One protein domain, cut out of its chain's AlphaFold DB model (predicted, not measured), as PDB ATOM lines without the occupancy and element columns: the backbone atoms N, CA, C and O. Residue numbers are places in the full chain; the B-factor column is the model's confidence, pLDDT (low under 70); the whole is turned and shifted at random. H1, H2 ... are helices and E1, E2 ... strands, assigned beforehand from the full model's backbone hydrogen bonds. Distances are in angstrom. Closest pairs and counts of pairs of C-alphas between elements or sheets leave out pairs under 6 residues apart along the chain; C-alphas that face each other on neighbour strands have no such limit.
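Overview. This is residues 9 to 84 of the 168 residues of the protein "Methylated-DNA--[protein]-cysteine S-methyltransferase" of Alphaproteobacteria bacterium (UniProt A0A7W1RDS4). Look for a twisted four-stranded sheet, E4 E3 E2 E5, with helix H2 covering one face, and a separate two-stranded ribbon, E1 and E6, whose E6 crosses near edge strand E4. Short helix H1 joins E1 to E2 at one end of the model. The printed part has 76 residues in the order E1 H1 E2 E3 E4 H2 E5 E6; the larger sheet is mixed, the ribbon parallel, the class mixed. It is compact, with a radius of gyration of the C-alphas of 11.5 A, and spans 31 by 26 by 20 A.

Arrangement. Begin with E2, residues 25 to 30, E3, 34 to 38, and E4, 44 to 49: two hairpins and a meander, each strand the antiparallel neighbour of the one before. N 29 and O 36 are 3.0 A apart, N 37 and O 46 2.8 A, both within hydrogen-bond range. E5, residues 66 to 69, is parallel to E2, with N 26 and O 66 at 2.8 A. H2, residues 55 to 62, is on the sheet at a height of 7.9 A, along the strands; its Pro 55 and Ala 48 of E4 have C-alphas 5.6 A apart, their closest. E4, H2 and E5 form a split strand-helix-strand unit, E3 and E2 between its strands, with a right-handed crossover. In E1, residues 9 to 14, and E6, 77 to 83, N 12 and O 80 are 2.8 A apart. The closest C-alphas of E4 and E6 are Val 44 and Cys 80, 4.5 A. H1, residues 16 to 22, is not on the larger sheet and has every O i to N i+4 pair within hydrogen-bond range; H2 has 0 of 4, but 5 of 5 O i to N i+3 pairs.

Along the chain. Find C-alpha 9 at (109.141, 88.531, 75.980), where E1 begins; E6 ends at C-alpha 83, (103.801, 99.368, 84.806), after 19.0 A. E2 runs 17.4 A, H2 13.5 A.

Size, cuts and confidence. The C-alphas farthest apart, Arg 21 and Ser 51, are 32.0 A apart. The printed part has no cut, no link is long, and no printed residue is under 70 in pLDDT.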
ATOM      1  N   ILE A   9     109.925  87.545  75.222       90.38
ATOM      2  CA  ILE A   9     109.141  88.531  75.980       90.38
ATOM      3  C   ILE A   9     108.043  89.099  75.087       90.38
ATOM      4  O   ILE A   9     108.325  89.645  74.023       90.38
ATOM      5  N   ILE A  10     106.806  89.046  75.571       90.94
ATOM      6  CA  ILE A  10     105.640  89.658  74.939       90.94
ATOM      7  C   ILE A  10     105.150  90.753  75.894       90.94
ATOM      8  O   ILE A  10     104.416  90.451  76.837       90.94
ATOM      9  N   PRO A  11     105.628  92.004  75.742       92.44
ATOM     10  CA  PRO A  11     105.298  93.074  76.668       92.44
ATOM     11  C   PRO A  11     103.961  93.728  76.311       92.44
ATOM     12  O   PRO A  11     103.749  94.156  75.178       92.44
ATOM     13  N   ASP A  12     103.116  93.886  77.319       95.50
ATOM     14  CA  ASP A  12     102.001  94.822  77.364       95.50
ATOM     15  C   ASP A  12     102.282  95.905  78.419       95.50
ATOM     16  O   ASP A  12     103.118  95.747  79.319       95.50
ATOM     17  N   PHE A  13     101.621  97.048  78.293       96.00
ATOM     18  CA  PHE A  13     101.981  98.266  78.998       96.00
ATOM     19  C   PHE A  13     100.773  98.913  79.662       96.00
ATOM     20  O   PHE A  13      99.805  99.274  79.003       96.00
ATOM     21  N   LEU A  14     100.885  99.170  80.967       97.19
ATOM     22  CA  LEU A  14      99.898  99.938  81.725       97.19
ATOM     23  C   LEU A  14     100.543 101.145  82.407       97.19
ATOM     24  O   LEU A  14     101.732 101.140  82.753       97.19
ATOM     25  N   SER A  15      99.735 102.181  82.647       97.56
ATOM     26  CA  SER A  15     100.107 103.229  83.602       97.56
ATOM     27  C   SER A  15     100.224 102.639  85.010       97.56
ATOM     28  O   SER A  15      99.647 101.595  85.311       97.56
ATOM     29  N   LYS A  16     100.963 103.292  85.911       95.94
ATOM     30  CA  LYS A  16     101.119 102.784  87.286       95.94
ATOM     31  C   LYS A  16      99.804 102.813  88.060       95.94
ATOM     32  O   LYS A  16      99.546 101.918  88.859       95.94
ATOM     33  N   GLU A  17      98.998 103.843  87.834       96.81
ATOM     34  CA  GLU A  17      97.689 104.025  88.452       96.81
ATOM     35  C   GLU A  17      96.721 102.931  87.998       96.81
ATOM     36  O   GLU A  17      96.069 102.296  88.826       96.81
ATOM     37  N   GLU A  18      96.675 102.666  86.694       97.75
ATOM     38  CA  GLU A  18      95.853 101.599  86.136       97.75
ATOM     39  C   GLU A  18      96.335 100.220  86.565       97.75
ATOM     40  O   GLU A  18      95.528  99.411  87.008       97.75
ATOM     41  N   PHE A  19      97.645  99.973  86.519       97.94
ATOM     42  CA  PHE A  19      98.229  98.712  86.958       97.94
ATOM     43  C   PHE A  19      97.870  98.396  88.415       97.94
ATOM     44  O   PHE A  19      97.468  97.278  88.720       97.94
ATOM     45  N   LEU A  20      97.945  99.383  89.315       97.62
ATOM     46  CA  LEU A  20      97.538  99.218  90.713       97.62
ATOM     47  C   LEU A  20      96.032  98.977  90.867       97.62
ATOM     48  O   LEU A  20      95.628  98.185  91.713       97.62
ATOM     49  N   ARG A  21      95.205  99.652  90.062       98.06
ATOM     50  CA  ARG A  21      93.749  99.475  90.074       98.06
ATOM     51  C   ARG A  21      93.345  98.074  89.612       98.06
ATOM     52  O   ARG A  21      92.475  97.471  90.230       98.06
ATOM     53  N   VAL A  22      93.946  97.586  88.528       97.94
ATOM     54  CA  VAL A  22      93.636  96.276  87.930       97.94
ATOM     55  C   VAL A  22      94.236  95.140  88.761       97.94
ATOM     56  O   VAL A  22      93.570  94.138  89.005       97.94
ATOM     57  N   TYR A  23      95.461  95.319  89.261       98.00
ATOM     58  CA  TYR A  23      96.205  94.306  90.009       98.00
ATOM     59  C   TYR A  23      96.603  94.810  91.405       98.00
ATOM     60  O   TYR A  23      97.789  94.995  91.689       98.00
ATOM     61  N   PRO A  24      95.647  95.021  92.330       97.88
ATOM     62  CA  PRO A  24      95.957  95.497  93.681       97.88
ATOM     63  C   PRO A  24      96.769  94.481  94.498       97.88
ATOM     64  O   PRO A  24      97.464  94.858  95.441       97.88
ATOM     65  N   THR A  25      96.700  93.198  94.128       98.44
ATOM     66  CA  THR A  25      97.519  92.117  94.686       98.44
ATOM     67  C   THR A  25      98.438  91.563  93.607       98.44
ATOM     68  O   THR A  25      97.998  91.321  92.485       98.44
ATOM     69  N   LEU A  26      99.701  91.345  93.961       98.69
ATOM     70  CA  LEU A  26     100.701  90.681  93.133       98.69
ATOM     71  C   LEU A  26     101.284  89.489  93.884       98.69
ATOM     72  O   LEU A  26     101.303  89.448  95.120       98.69
ATOM     73  N   HIS A  27     101.806  88.540  93.125       98.62
ATOM     74  CA  HIS A  27     102.534  87.403  93.654       98.62
ATOM     75  C   HIS A  27     104.028  87.593  93.443       98.62
ATOM     76  O   HIS A  27     104.450  88.201  92.463       98.62
ATOM     77  N   TYR A  28     104.839  87.065  94.349       98.56
ATOM     78  CA  TYR A  28     106.274  86.957  94.142       98.56
ATOM     79  C   TYR A  28     106.780  85.569  94.515       98.56
ATOM     80  O   TYR A  28     106.203  84.875  95.354       98.56
ATOM     81  N   GLY A  29     107.878  85.170  93.893       97.94
ATOM     82  CA  GLY A  29     108.434  83.836  94.040       97.94
ATOM     83  C   GLY A  29     109.864  83.774  93.535       97.94
ATOM     84  O   GLY A  29     110.359  84.697  92.888       97.94
ATOM     85  N   VAL A  30     110.527  82.673  93.864       97.19
ATOM     86  CA  VAL A  30     111.895  82.391  93.438       97.19
ATOM     87  C   VAL A  30     111.862  81.101  92.633       97.19
ATOM     88  O   VAL A  30     111.310  80.100  93.084       97.19
ATOM     89  N   THR A  31     112.420  81.155  91.434       94.81
ATOM     90  CA  THR A  31     112.703  80.001  90.574       94.81
ATOM     91  C   THR A  31     114.194  79.677  90.664       94.81
ATOM     92  O   THR A  31     114.925  80.347  91.391       94.81
ATOM     93  N   GLU A  32     114.669  78.686  89.913       91.94
ATOM     94  CA  GLU A  32     116.095  78.341  89.859       91.94
ATOM     95  C   GLU A  32     116.987  79.553  89.521       91.94
ATOM     96  O   GLU A  32     117.975  79.823  90.202       91.94
ATOM     97  N   GLU A  33     116.592  80.350  88.528       93.00
ATOM     98  CA  GLU A  33     117.395  81.476  88.025       93.00
ATOM     99  C   GLU A  33     116.867  82.852  88.446       93.00
ATOM    100  O   GLU A  33     117.623  83.827  88.443       93.00
ATOM    101  N   TRP A  34     115.581  82.950  88.789       96.12
ATOM    102  CA  TRP A  34     114.878  84.231  88.849       96.12
ATOM    103  C   TRP A  34     114.166  84.481  90.164       96.12
ATOM    104  O   TRP A  34     113.421  83.627  90.644       96.12
ATOM    105  N   PHE A  35     114.260  85.718  90.633       97.88
ATOM    106  CA  PHE A  35     113.272  86.319  91.510       97.88
ATOM    107  C   PHE A  35     112.218  86.996  90.636       97.88
ATOM    108  O   PHE A  35     112.547  87.845  89.804       97.88
ATOM    109  N   VAL A  36     110.955  86.626  90.814       98.06
ATOM    110  CA  VAL A  36     109.869  87.012  89.908       98.06
ATOM    111  C   VAL A  36     108.740  87.656  90.692       98.06
ATOM    112  O   VAL A  36     108.414  87.223  91.797       98.06
ATOM    113  N   VAL A  37     108.123  88.670  90.093       98.56
ATOM    114  CA  VAL A  37     106.838  89.228  90.504       98.56
ATOM    115  C   VAL A  37     105.852  89.041  89.355       98.56
ATOM    116  O   VAL A  37     106.162  89.377  88.208       98.56
ATOM    117  N   THR A  38     104.670  88.513  89.658       98.50
ATOM    118  CA  THR A  38     103.599  88.293  88.686       98.50
ATOM    119  C   THR A  38     102.284  88.897  89.155       98.50
ATOM    120  O   THR A  38     102.049  89.121  90.345       98.50
ATOM    121  N   THR A  39     101.390  89.123  88.208       98.06
ATOM    122  CA  THR A  39      99.967  89.314  88.482       98.06
ATOM    123  C   THR A  39      99.304  87.986  88.906       98.06
ATOM    124  O   THR A  39      99.917  86.915  88.780       98.06
ATOM    125  N   PRO A  40      98.062  88.009  89.434       97.12
ATOM    126  CA  PRO A  40      97.331  86.793  89.805       97.12
ATOM    127  C   PRO A  40      97.051  85.844  88.632       97.12
ATOM    128  O   PRO A  40      97.012  84.633  88.821       97.12
ATOM    129  N   ASP A  41      96.914  86.383  87.422       95.12
ATOM    130  CA  ASP A  41      96.792  85.667  86.148       95.12
ATOM    131  C   ASP A  41      98.159  85.283  85.539       95.12
ATOM    132  O   ASP A  41      98.253  84.958  84.362       95.12
ATOM    133  N   SER A  42      99.217  85.260  86.358       95.56
ATOM    134  CA  SER A  42     100.559  84.752  86.020       95.56
ATOM    135  C   SER A  42     101.328  85.534  84.947       95.56
ATOM    136  O   SER A  42     102.313  85.029  84.412       95.56
ATOM    137  N   GLN A  43     100.960  86.787  84.672       97.19
ATOM    138  CA  GLN A  43     101.760  87.656  83.808       97.19
ATOM    139  C   GLN A  43     102.945  88.236  84.586       97.19
ATOM    140  O   GLN A  43     102.788  88.714  85.711       97.19
ATOM    141  N   VAL A  44     104.144  88.225  84.002       97.81
ATOM    142  CA  VAL A  44     105.359  88.739  84.650       97.81
ATOM    143  C   VAL A  44     105.340  90.266  84.649       97.81
ATOM    144  O   VAL A  44     105.318  90.901  83.600       97.81
ATOM    145  N   CYS A  45     105.392  90.888  85.823       97.00
ATOM    146  CA  CYS A  45     105.460  92.350  85.929       97.00
ATOM    147  C   CYS A  45     106.847  92.851  86.338       97.00
ATOM    148  O   CYS A  45     107.200  93.999  86.057       97.00
ATOM    149  N   ALA A  46     107.652  91.996  86.974       97.81
ATOM    150  CA  ALA A  46     109.053  92.272  87.247       97.81
ATOM    151  C   ALA A  46     109.858  90.987  87.430       97.81
ATOM    152  O   ALA A  46     109.333  89.975  87.892       97.81
ATOM    153  N   LEU A  47     111.142  91.041  87.094       96.06
ATOM    154  CA  LEU A  47     112.027  89.886  87.160       96.06
ATOM    155  C   LEU A  47     113.492  90.327  87.288       96.06
ATOM    156  O   LEU A  47     113.917  91.317  86.685       96.06
ATOM    157  N   ALA A  48     114.241  89.599  88.116       96.75
ATOM    158  CA  ALA A  48     115.651  89.826  88.416       96.75
ATOM    159  C   ALA A  48     116.397  88.494  88.533       96.75
ATOM    160  O   ALA A  48     115.838  87.525  89.050       96.75
ATOM    161  N   LEU A  49     117.658  88.445  88.094       95.19
ATOM    162  CA  LEU A  49     118.505  87.270  88.311       95.19
ATOM    163  C   LEU A  49     118.752  87.052  89.804       95.19
ATOM    164  O   LEU A  49     119.094  87.991  90.524       95.19
ATOM    165  N   ASN A  50     118.685  85.795  90.239       95.44
ATOM    166  CA  ASN A  50     119.046  85.392  91.600       95.44
ATOM    167  C   ASN A  50     120.511  85.704  91.946       95.44
ATOM    168  O   ASN A  50     120.842  85.847  93.116       95.44
ATOM    169  N   SER A  51     121.381  85.824  90.938       93.75
ATOM    170  CA  SER A  51     122.795  86.171  91.105       93.75
ATOM    171  C   SER A  51     123.055  87.665  91.325       93.75
ATOM    172  O   SER A  51     124.193  88.047  91.594       93.75
ATOM    173  N   PHE A  52     122.044  88.531  91.200       95.12
ATOM    174  CA  PHE A  52     122.203  89.937  91.569       95.12
ATOM    175  C   PHE A  52     122.353  90.095  93.092       95.12
ATOM    176  O   PHE A  52     121.843  89.259  93.832       95.12
ATOM    177  N   PRO A  53     123.009  91.169  93.587       93.25
ATOM    178  CA  PRO A  53     123.361  91.286  95.007       93.25
ATOM    179  C   PRO A  53     122.186  91.143  95.987       93.25
ATOM    180  O   PRO A  53     122.339  90.539  97.042       93.25
ATOM    181  N   ASP A  54     121.017  91.694  95.644       94.75
ATOM    182  CA  ASP A  54     119.759  91.459  96.361       94.75
ATOM    183  C   ASP A  54     118.579  91.606  95.380       94.75
ATOM    184  O   ASP A  54     118.107  92.725  95.139       94.75
ATOM    185  N   PRO A  55     118.089  90.506  94.781       95.25
ATOM    186  CA  PRO A  55     117.012  90.567  93.798       95.25
ATOM    187  C   PRO A  55     115.652  90.910  94.431       95.25
ATOM    188  O   PRO A  55     114.765  91.431  93.749       95.25
ATOM    189  N   SER A  56     115.496  90.718  95.749       96.00
ATOM    190  CA  SER A  56     114.261  91.042  96.474       96.00
ATOM    191  C   SER A  56     113.984  92.549  96.522       96.00
ATOM    192  O   SER A  56     112.830  92.967  96.667       96.00
ATOM    193  N   LEU A  57     115.005  93.388  96.284       95.31
ATOM    194  CA  LEU A  57     114.857  94.841  96.148       95.31
ATOM    195  C   LEU A  57     113.840  95.240  95.076       95.31
ATOM    196  O   LEU A  57     113.266  96.330  95.162       95.31
ATOM    197  N   ILE A  58     113.560  94.367  94.102       95.56
ATOM    198  CA  ILE A  58     112.531  94.624  93.097       95.56
ATOM    199  C   ILE A  58     111.147  94.846  93.711       95.56
ATOM    200  O   ILE A  58     110.395  95.679  93.204       95.56
ATOM    201  N   LEU A  59     110.846  94.202  94.848       97.06
ATOM    202  CA  LEU A  59     109.576  94.346  95.563       97.06
ATOM    203  C   LEU A  59     109.323  95.786  96.020       97.06
ATOM    204  O   LEU A  59     108.172  96.215  96.110       97.06
ATOM    205  N   ARG A  60     110.379  96.586  96.229       95.69
ATOM    206  CA  ARG A  60     110.249  98.007  96.596       95.69
ATOM    207  C   ARG A  60     109.506  98.821  95.532       95.69
ATOM    208  O   ARG A  60     108.885  99.829  95.872       95.69
ATOM    209  N   ARG A  61     109.521  98.381  94.264       94.31
ATOM    210  CA  ARG A  61     108.745  98.999  93.170       94.31
ATOM    211  C   ARG A  61     107.234  98.839  93.364       94.31
ATOM    212  O   ARG A  61     106.480  99.678  92.880       94.31
ATOM    213  N   PHE A  62     106.812  97.834  94.129       96.81
ATOM    214  CA  PHE A  62     105.418  97.426  94.297       96.81
ATOM    215  C   PHE A  62     104.881  97.653  95.712       96.81
ATOM    216  O   PHE A  62     103.869  97.076  96.082       96.81
ATOM    217  N   ARG A  63     105.491  98.550  96.499       95.62
ATOM    218  CA  ARG A  63     105.091  98.838  97.895       95.62
ATOM    219  C   ARG A  63     103.624  99.255  98.104       95.62
ATOM    220  O   ARG A  63     103.171  99.308  99.238       95.62
ATOM    221  N   LYS A  64     102.924  99.650  97.033       97.25
ATOM    222  CA  LYS A  64     101.498 100.013  97.060       97.25
ATOM    223  C   LYS A  64     100.568  98.811  96.851       97.25
ATOM    224  O   LYS A  64      99.377  98.940  97.100       97.25
ATOM    225  N   HIS A  65     101.095  97.691  96.369       98.19
ATOM    226  CA  HIS A  65     100.348  96.462  96.139       98.19
ATOM    227  C   HIS A  65     100.407  95.586  97.388       98.19
ATOM    228  O   HIS A  65     101.387  95.606  98.137       98.19
ATOM    229  N   LYS A  66      99.388  94.751  97.572       98.38
ATOM    230  CA  LYS A  66      99.499  93.587  98.447       98.38
ATOM    231  C   LYS A  66     100.433  92.574  97.776       98.38
ATOM    232  O   LYS A  66     100.243  92.257  96.606       98.38
ATOM    233  N   LEU A  67     101.436  92.081  98.498       98.44
ATOM    234  CA  LEU A  67     102.415  91.119  97.984       98.44
ATOM    235  C   LEU A  67     102.245  89.773  98.682       98.44
ATOM    236  O   LEU A  67     102.346  89.697  99.906       98.44
ATOM    237  N   GLU A  68     102.036  88.710  97.910       98.38
ATOM    238  CA  GLU A  68     101.921  87.348  98.435       98.38
ATOM    239  C   GLU A  68     103.002  86.441  97.853       98.38
ATOM    240  O   GLU A  68     103.244  86.433  96.648       98.38
ATOM    241  N   LYS A  69     103.646  85.641  98.705       98.12
ATOM    242  CA  LYS A  69     104.609  84.647  98.233       98.12
ATOM    243  C   LYS A  69     103.863  83.463  97.612       98.12
ATOM    244  O   LYS A  69     102.956  82.926  98.247       98.12
ATOM    245  N   LYS A  70     104.259  83.035  96.414       97.69
ATOM    246  CA  LYS A  70     103.719  81.852  95.720       97.69
ATOM    247  C   LYS A  70     104.842  81.050  95.065       97.69
ATOM    248  O   LYS A  70     105.933  81.567  94.827       97.69
ATOM    249  N   GLU A  71     104.562  79.784  94.767       96.81
ATOM    250  CA  GLU A  71     105.357  79.036  93.791       96.81
ATOM    251  C   GLU A  71     105.061  79.611  92.400       96.81
ATOM    252  O   GLU A  71     103.899  79.795  92.041       96.81
ATOM    253  N   ILE A  72     106.109  79.936  91.642       96.44
ATOM    254  CA  ILE A  72     106.001  80.524  90.305       96.44
ATOM    255  C   ILE A  72     106.725  79.612  89.325       96.44
ATOM    256  O   ILE A  72     107.833  79.150  89.595       96.44
ATOM    257  N   ARG A  73     106.103  79.385  88.170       93.44
ATOM    258  CA  ARG A  73     106.711  78.706  87.025       93.44
ATOM    259  C   ARG A  73     106.706  79.667  85.849       93.44
ATOM    260  O   ARG A  73     105.737  80.394  85.655       93.44
ATOM    261  N   LEU A  74     107.813  79.698  85.121       93.25
ATOM    262  CA  LEU A  74     107.987  80.566  83.965       93.25
ATOM    263  C   LEU A  74     107.884  79.743  82.689       93.25
ATOM    264  O   LEU A  74     108.622  78.771  82.519       93.25
ATOM    265  N   ASP A  75     107.017  80.179  81.786       90.69
ATOM    266  CA  ASP A  75     106.933  79.630  80.441       90.69
ATOM    267  C   ASP A  75     108.049  80.174  79.549       90.69
ATOM    268  O   ASP A  75     108.647  81.214  79.816       90.69
ATOM    269  N   LYS A  76     108.321  79.488  78.435       89.75
ATOM    270  CA  LYS A  76     109.285  79.970  77.433       89.75
ATOM    271  C   LYS A  76     108.838  81.291  76.792       89.75
ATOM    272  O   LYS A  76     109.675  82.115  76.434       89.75
ATOM    273  N   LYS A  77     107.527  81.490  76.643       92.88
ATOM    274  CA  LYS A  77     106.932  82.757  76.210       92.88
ATOM    275  C   LYS A  77     106.439  83.496  77.443       92.88
ATOM    276  O   LYS A  77     105.490  83.057  78.081       92.88
ATOM    277  N   LEU A  78     107.096  84.596  77.782       93.56
ATOM    278  CA  LEU A  78     106.744  85.403  78.939       93.56
ATOM    279  C   LEU A  78     105.766  86.491  78.513       93.56
ATOM    280  O   LEU A  78     106.167  87.489  77.915       93.56
ATOM    281  N   SER A  79     104.488  86.301  78.849       95.69
ATOM    282  CA  SER A  79     103.535  87.410  78.858       95.69
ATOM    283  C   SER A  79     103.931  88.356  79.980       95.69
ATOM    284  O   SER A  79     103.962  87.962  81.150       95.69
ATOM    285  N   CYS A  80     104.267  89.588  79.619       96.69
ATOM    286  CA  CYS A  80     104.758  90.582  80.554       96.69
ATOM    287  C   CYS A  80     103.823  91.780  80.584       96.69
ATOM    288  O   CYS A  80     103.459  92.284  79.533       96.69
ATOM    289  N   ILE A  81     103.514  92.297  81.771       97.44
ATOM    290  CA  ILE A  81     102.710  93.513  81.920       97.44
ATOM    291  C   ILE A  81     103.477  94.563  82.722       97.44
ATOM    292  O   ILE A  81     103.748  94.422  83.916       97.44
ATOM    293  N   LEU A  82     103.910  95.616  82.030       96.75
ATOM    294  CA  LEU A  82     104.928  96.538  82.520       96.75
ATOM    295  C   LEU A  82     104.318  97.879  82.923       96.75
ATOM    296  O   LEU A  82     103.929  98.704  82.091       96.75
ATOM    297  N   ALA A  83     104.294  98.125  84.231       97.75
ATOM    298  CA  ALA A  83     103.801  99.368  84.806       97.75
ATOM    299  C   ALA A  83     104.818 100.511  84.641       97.75
ATOM    300  O   ALA A  83     105.887 100.516  85.261       97.75
ATOM    301  N   GLY A  84     104.476 101.526  83.850       97.06
ATOM    302  CA  GLY A  84     105.391 102.617  83.518       97.06
ATOM    303  C   GLY A  84     104.698 103.832  82.915       97.06
ATOM    304  O   GLY A  84     103.491 103.845  82.706       97.06
TER     305      GLY A  84